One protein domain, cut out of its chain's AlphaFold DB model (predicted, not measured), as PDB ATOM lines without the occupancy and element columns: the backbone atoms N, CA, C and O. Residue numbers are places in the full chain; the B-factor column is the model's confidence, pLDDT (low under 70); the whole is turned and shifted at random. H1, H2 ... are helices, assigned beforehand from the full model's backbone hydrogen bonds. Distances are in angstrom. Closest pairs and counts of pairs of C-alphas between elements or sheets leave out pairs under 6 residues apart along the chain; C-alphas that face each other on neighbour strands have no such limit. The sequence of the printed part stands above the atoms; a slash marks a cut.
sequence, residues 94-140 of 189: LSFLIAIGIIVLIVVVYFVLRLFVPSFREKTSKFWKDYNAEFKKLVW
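This is residues 94 to 140 of the 189 residues of the protein "Protein translocase subunit SecE" of Eubacterium sp. CAG:841 (UniProt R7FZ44). Two helices meet at their ends in an open corner, like an L, with H1 as the longer arm, H2 as the other and a short tail, residues 136 to 140, after H2. The 47 printed residues hold two named helices, H1 then H2, and no named strand; the class is all helix. The whole is extended, with a radius of gyration of the C-alphas of 17.7 A, and flat, spanning 53 by 27 by 7 A.

H1, residues 94 to 116, and H2, residues 118 to 135, are joined by a tight link of one residue, Val 117. They are close but not clearly touching: their closest C-alphas, of Leu 115 and Arg 121, are 7.7 A apart. Their lines are about perpendicular, at 75 degrees. In H1 every O i to N i+4 pair is within hydrogen-bond range; in H2, 12 of 14 are.

H1 begins at C-alpha 94 (-2.432, -34.780, -53.529) and is 32.4 A long. H2 is 24.9 A long, has a kink of 29 degrees near residue 126, and ends at C-alpha 135 (10.877, -38.730, -8.162).

The two C-alphas farthest apart, of Leu 94 and Lys 137, are 52.6 A apart. The printed part has no cut. Its mean pLDDT is 74.4; residues under 70 include 118 to 125 and 135 to 140.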
ATOM      1  N   LEU A  94      -3.896 -34.841 -53.514       66.00
ATOM      2  CA  LEU A  94      -2.432 -34.780 -53.529       66.00
ATOM      3  C   LEU A  94      -1.905 -33.433 -53.012       66.00
ATOM      4  O   LEU A  94      -0.931 -33.414 -52.258       66.00
ATOM      5  N   SER A  95      -2.562 -32.320 -53.349       77.25
ATOM      6  CA  SER A  95      -2.194 -30.993 -52.834       77.25
ATOM      7  C   SER A  95      -2.471 -30.851 -51.330       77.25
ATOM      8  O   SER A  95      -1.607 -30.342 -50.609       77.25
ATOM      9  N   PHE A  96      -3.581 -31.397 -50.813       80.06
ATOM     10  CA  PHE A  96      -3.824 -31.464 -49.363       80.06
ATOM     11  C   PHE A  96      -2.796 -32.334 -48.623       80.06
ATOM     12  O   PHE A  96      -2.312 -31.932 -47.564       80.06
ATOM     13  N   LEU A  97      -2.402 -33.490 -49.170       79.38
ATOM     14  CA  LEU A  97      -1.386 -34.350 -48.550       79.38
ATOM     15  C   LEU A  97       0.014 -33.717 -48.567       79.38
ATOM     16  O   LEU A  97       0.728 -33.801 -47.565       79.38
ATOM     17  N   ILE A  98       0.387 -33.019 -49.647       85.38
ATOM     18  CA  ILE A  98       1.609 -32.199 -49.698       85.38
ATOM     19  C   ILE A  98       1.566 -31.101 -48.623       85.38
ATOM     20  O   ILE A  98       2.539 -30.929 -47.886       85.38
ATOM     21  N   ALA A  99       0.437 -30.401 -48.472       82.44
ATOM     22  CA  ALA A  99       0.284 -29.337 -47.483       82.44
ATOM     23  C   ALA A  99       0.385 -29.870 -46.044       82.44
ATOM     24  O   ALA A  99       1.141 -29.320 -45.241       82.44
ATOM     25  N   ILE A 100      -0.297 -30.976 -45.726       84.50
ATOM     26  CA  ILE A 100      -0.205 -31.644 -44.418       84.50
ATOM     27  C   ILE A 100       1.236 -32.099 -44.145       84.50
ATOM     28  O   ILE A 100       1.758 -31.847 -43.057       84.50
ATOM     29  N   GLY A 101       1.915 -32.698 -45.130       86.75
ATOM     30  CA  GLY A 101       3.317 -33.107 -45.013       86.75
ATOM     31  C   GLY A 101       4.260 -31.937 -44.712       86.75
ATOM     32  O   GLY A 101       5.089 -32.030 -43.805       86.75
ATOM     33  N   ILE A 102       4.094 -30.808 -45.409       89.69
ATOM     34  CA  ILE A 102       4.869 -29.579 -45.177       89.69
ATOM     35  C   ILE A 102       4.569 -28.990 -43.792       89.69
ATOM     36  O   ILE A 102       5.500 -28.606 -43.087       89.69
ATOM     37  N   ILE A 103       3.305 -28.952 -43.361       87.38
ATOM     38  CA  ILE A 103       2.920 -28.461 -42.028       87.38
ATOM     39  C   ILE A 103       3.554 -29.329 -40.934       87.38
ATOM     40  O   ILE A 103       4.169 -28.790 -40.014       87.38
ATOM     41  N   VAL A 104       3.480 -30.659 -41.046       89.56
ATOM     42  CA  VAL A 104       4.125 -31.586 -40.100       89.56
ATOM     43  C   VAL A 104       5.642 -31.390 -40.091       89.56
ATOM     44  O   VAL A 104       6.232 -31.292 -39.013       89.56
ATOM     45  N   LEU A 105       6.279 -31.251 -41.257       88.44
ATOM     46  CA  LEU A 105       7.716 -30.984 -41.365       88.44
ATOM     47  C   LEU A 105       8.093 -29.657 -40.691       88.44
ATOM     48  O   LEU A 105       9.029 -29.632 -39.894       88.44
ATOM     49  N   ILE A 106       7.349 -28.576 -40.937       91.69
ATOM     50  CA  ILE A 106       7.570 -27.266 -40.306       91.69
ATOM     51  C   ILE A 106       7.384 -27.357 -38.789       91.69
ATOM     52  O   ILE A 106       8.207 -26.813 -38.055       91.69
ATOM     53  N   VAL A 107       6.364 -28.067 -38.296       88.00
ATOM     54  CA  VAL A 107       6.140 -28.268 -36.854       88.00
ATOM     55  C   VAL A 107       7.279 -29.070 -36.222       88.00
ATOM     56  O   VAL A 107       7.772 -28.675 -35.165       88.00
ATOM     57  N   VAL A 108       7.757 -30.140 -36.863       88.44
ATOM     58  CA  VAL A 108       8.888 -30.951 -36.377       88.44
ATOM     59  C   VAL A 108      10.192 -30.151 -36.394       88.44
ATOM     60  O   VAL A 108      10.895 -30.114 -35.385       88.44
ATOM     61  N   VAL A 109      10.501 -29.451 -37.488       90.56
ATOM     62  CA  VAL A 109      11.692 -28.591 -37.601       90.56
ATOM     63  C   VAL A 109      11.635 -27.454 -36.582       90.56
ATOM     64  O   VAL A 109      12.619 -27.205 -35.887       90.56
ATOM     65  N   TYR A 110      10.479 -26.812 -36.409       85.75
ATOM     66  CA  TYR A 110      10.265 -25.800 -35.378       85.75
ATOM     67  C   TYR A 110      10.440 -26.369 -33.970       85.75
ATOM     68  O   TYR A 110      11.093 -25.739 -33.144       85.75
ATOM     69  N   PHE A 111       9.908 -27.559 -33.688       84.69
ATOM     70  CA  PHE A 111      10.045 -28.231 -32.398       84.69
ATOM     71  C   PHE A 111      11.509 -28.579 -32.097       84.69
ATOM     72  O   PHE A 111      11.992 -28.277 -31.005       84.69
ATOM     73  N   VAL A 112      12.251 -29.106 -33.076       83.88
ATOM     74  CA  VAL A 112      13.693 -29.382 -32.965       83.88
ATOM     75  C   VAL A 112      14.488 -28.091 -32.765       83.88
ATOM     76  O   VAL A 112      15.263 -28.009 -31.815       83.88
ATOM     77  N   LEU A 113      14.253 -27.045 -33.565       82.62
ATOM     78  CA  LEU A 113      14.881 -25.727 -33.387       82.62
ATOM     79  C   LEU A 113      14.576 -25.146 -31.998       82.62
ATOM     80  O   LEU A 113      15.474 -24.660 -31.316       82.62
ATOM     81  N   ARG A 114      13.323 -25.243 -31.541       77.81
ATOM     82  CA  ARG A 114      12.834 -24.752 -30.243       77.81
ATOM     83  C   ARG A 114      13.407 -25.522 -29.052       77.81
ATOM     84  O   ARG A 114      13.603 -24.910 -28.002       77.81
ATOM     85  N   LEU A 115      13.674 -26.818 -29.210       67.94
ATOM     86  CA  LEU A 115      14.405 -27.659 -28.253       67.94
ATOM     87  C   LEU A 115      15.914 -27.370 -28.270       67.94
ATOM     88  O   LEU A 115      16.567 -27.442 -27.229       67.94
ATOM     89  N   PHE A 116      16.458 -27.017 -29.436       66.94
ATOM     90  CA  PHE A 116      17.864 -26.662 -29.615       66.94
ATOM     91  C   PHE A 116      18.199 -25.252 -29.098       66.94
ATOM     92  O   PHE A 116      19.361 -24.983 -28.794       66.94
ATOM     93  N   VAL A 117      17.205 -24.367 -28.904       72.19
ATOM     94  CA  VAL A 117      17.398 -23.067 -28.231       72.19
ATOM     95  C   VAL A 117      18.015 -23.288 -26.834       72.19
ATOM     96  O   VAL A 117      17.344 -23.820 -25.939       72.19
ATOM     97  N   PRO A 118      19.255 -22.821 -26.575       59.31
ATOM     98  CA  PRO A 118      19.993 -23.159 -25.352       59.31
ATOM     99  C   PRO A 118      19.308 -22.654 -24.073       59.31
ATOM    100  O   PRO A 118      19.384 -23.302 -23.031       59.31
ATOM    101  N   SER A 119      18.540 -21.561 -24.171       63.00
ATOM    102  CA  SER A 119      17.779 -20.969 -23.059       63.00
ATOM    103  C   SER A 119      16.754 -21.921 -22.417       63.00
ATOM    104  O   SER A 119      16.403 -21.737 -21.250       63.00
ATOM    105  N   PHE A 120      16.276 -22.944 -23.139       59.75
ATOM    106  CA  PHE A 120      15.404 -23.959 -22.543       59.75
ATOM    107  C   PHE A 120      16.218 -24.978 -21.730       59.75
ATOM    108  O   PHE A 120      15.849 -25.294 -20.602       59.75
ATOM    109  N   ARG A 121      17.375 -25.419 -22.246       61.53
ATOM    110  CA  ARG A 121      18.204 -26.485 -21.652       61.53
ATOM    111  C   ARG A 121      18.723 -26.143 -20.252       61.53
ATOM    112  O   ARG A 121      18.689 -27.006 -19.382       61.53
ATOM    113  N   GLU A 122      19.144 -24.903 -20.003       65.56
ATOM    114  CA  GLU A 122      19.655 -24.475 -18.684       65.56
ATOM    115  C   GLU A 122      18.574 -24.394 -17.600       65.56
ATOM    116  O   GLU A 122      18.828 -24.656 -16.423       65.56
ATOM    117  N   LYS A 123      17.346 -24.042 -17.990       62.66
ATOM    118  CA  LYS A 123      16.200 -24.037 -17.074       62.66
ATOM    119  C   LYS A 123      15.751 -25.468 -16.822       62.66
ATOM    120  O   LYS A 123      15.631 -25.889 -15.673       62.66
ATOM    121  N   THR A 124      15.588 -26.236 -17.897       64.62
ATOM    122  CA  THR A 124      15.221 -27.650 -17.857       64.62
ATOM    123  C   THR A 124      16.218 -28.485 -17.054       64.62
ATOM    124  O   THR A 124      15.762 -29.365 -16.343       64.62
ATOM    125  N   SER A 125      17.529 -28.214 -17.061       66.25
ATOM    126  CA  SER A 125      18.501 -29.000 -16.278       66.25
ATOM    127  C   SER A 125      18.371 -28.807 -14.761       66.25
ATOM    128  O   SER A 125      18.445 -29.787 -14.019       66.25
ATOM    129  N   LYS A 126      18.112 -27.577 -14.290       70.12
ATOM    130  CA  LYS A 126      17.788 -27.308 -12.877       70.12
ATOM    131  C   LYS A 126      16.481 -27.998 -12.486       70.12
ATOM    132  O   LYS A 126      16.488 -28.809 -11.566       70.12
ATOM    133  N   PHE A 127      15.415 -27.781 -13.262       72.25
ATOM    134  CA  PHE A 127      14.129 -28.439 -13.025       72.25
ATOM    135  C   PHE A 127      14.241 -29.970 -13.046       72.25
ATOM    136  O   PHE A 127      13.714 -30.615 -12.155       72.25
ATOM    137  N   TRP A 128      14.964 -30.573 -13.993       71.75
ATOM    138  CA  TRP A 128      15.169 -32.027 -14.044       71.75
ATOM    139  C   TRP A 128      15.931 -32.563 -12.839       71.75
ATOM    140  O   TRP A 128      15.633 -33.666 -12.393       71.75
ATOM    141  N   LYS A 129      16.899 -31.818 -12.297       75.94
ATOM    142  CA  LYS A 129      17.614 -32.244 -11.090       75.94
ATOM    143  C   LYS A 129      16.684 -32.262  -9.876       75.94
ATOM    144  O   LYS A 129      16.712 -33.226  -9.113       75.94
ATOM    145  N   ASP A 130      15.853 -31.234  -9.736       71.31
ATOM    146  CA  ASP A 130      14.935 -31.091  -8.606       71.31
ATOM    147  C   ASP A 130      13.755 -32.079  -8.739       71.31
ATOM    148  O   ASP A 130      13.496 -32.847  -7.812       71.31
ATOM    149  N   TYR A 131      13.166 -32.218  -9.937       71.88
ATOM    150  CA  TYR A 131      12.201 -33.280 -10.250       71.88
ATOM    151  C   TYR A 131      12.785 -34.670  -9.984       71.88
ATOM    152  O   TYR A 131      12.134 -35.473  -9.332       71.88
ATOM    153  N   ASN A 132      14.002 -34.988 -10.435       66.06
ATOM    154  CA  ASN A 132      14.589 -36.316 -10.217       66.06
ATOM    155  C   ASN A 132      14.887 -36.592  -8.727       66.06
ATOM    156  O   ASN A 132      14.887 -37.745  -8.301       66.06
ATOM    157  N   ALA A 133      15.095 -35.552  -7.909       72.50
ATOM    158  CA  ALA A 133      15.185 -35.683  -6.456       72.50
ATOM    159  C   ALA A 133      13.811 -35.949  -5.803       72.50
ATOM    160  O   ALA A 133      13.729 -36.736  -4.858       72.50
ATOM    161  N   GLU A 134      12.731 -35.363  -6.324       73.06
ATOM    162  CA  GLU A 134      11.353 -35.635  -5.885       73.06
ATOM    163  C   GLU A 134      10.826 -36.991  -6.385       73.06
ATOM    164  O   GLU A 134      10.262 -37.754  -5.602       73.06
ATOM    165  N   PHE A 135      11.126 -37.383  -7.626       65.94
ATOM    166  CA  PHE A 135      10.877 -38.730  -8.162       65.94
ATOM    167  C   PHE A 135      11.608 -39.828  -7.380       65.94
ATOM    168  O   PHE A 135      11.176 -40.974  -7.406       65.94
ATOM    169  N   LYS A 136      12.676 -39.490  -6.646       62.53
ATOM    170  CA  LYS A 136      13.361 -40.410  -5.726       62.53
ATOM    171  C   LYS A 136      12.687 -40.510  -4.347       62.53
ATOM    172  O   LYS A 136      12.962 -41.457  -3.616       62.53
ATOM    173  N   LYS A 137      11.813 -39.556  -3.991       63.25
ATOM    174  CA  LYS A 137      10.902 -39.623  -2.829       63.25
ATOM    175  C   LYS A 137       9.571 -40.291  -3.178       63.25
ATOM    176  O   LYS A 137       8.956 -40.899  -2.306       63.25
ATOM    177  N   LEU A 138       9.142 -40.213  -4.438       61.00
ATOM    178  CA  LEU A 138       8.092 -41.073  -4.975       61.00
ATOM    179  C   LEU A 138       8.607 -42.518  -4.966       61.00
ATOM    180  O   LEU A 138       9.344 -42.931  -5.861       61.00
ATOM    181  N   VAL A 139       8.226 -43.284  -3.938       58.00
ATOM    182  CA  VAL A 139       8.481 -44.729  -3.844       58.00
ATOM    183  C   VAL A 139       7.705 -45.412  -4.965       58.00
ATOM    184  O   VAL A 139       6.554 -45.816  -4.808       58.00
ATOM    185  N   TRP A 140       8.324 -45.462  -6.142       63.28
ATOM    186  CA  TRP A 140       7.693 -45.984  -7.340       63.28
ATOM    187  C   TRP A 140       7.394 -47.474  -7.138       63.28
ATOM    188  O   TRP A 140       8.306 -48.214  -6.751       63.28
TER     189      TRP A 140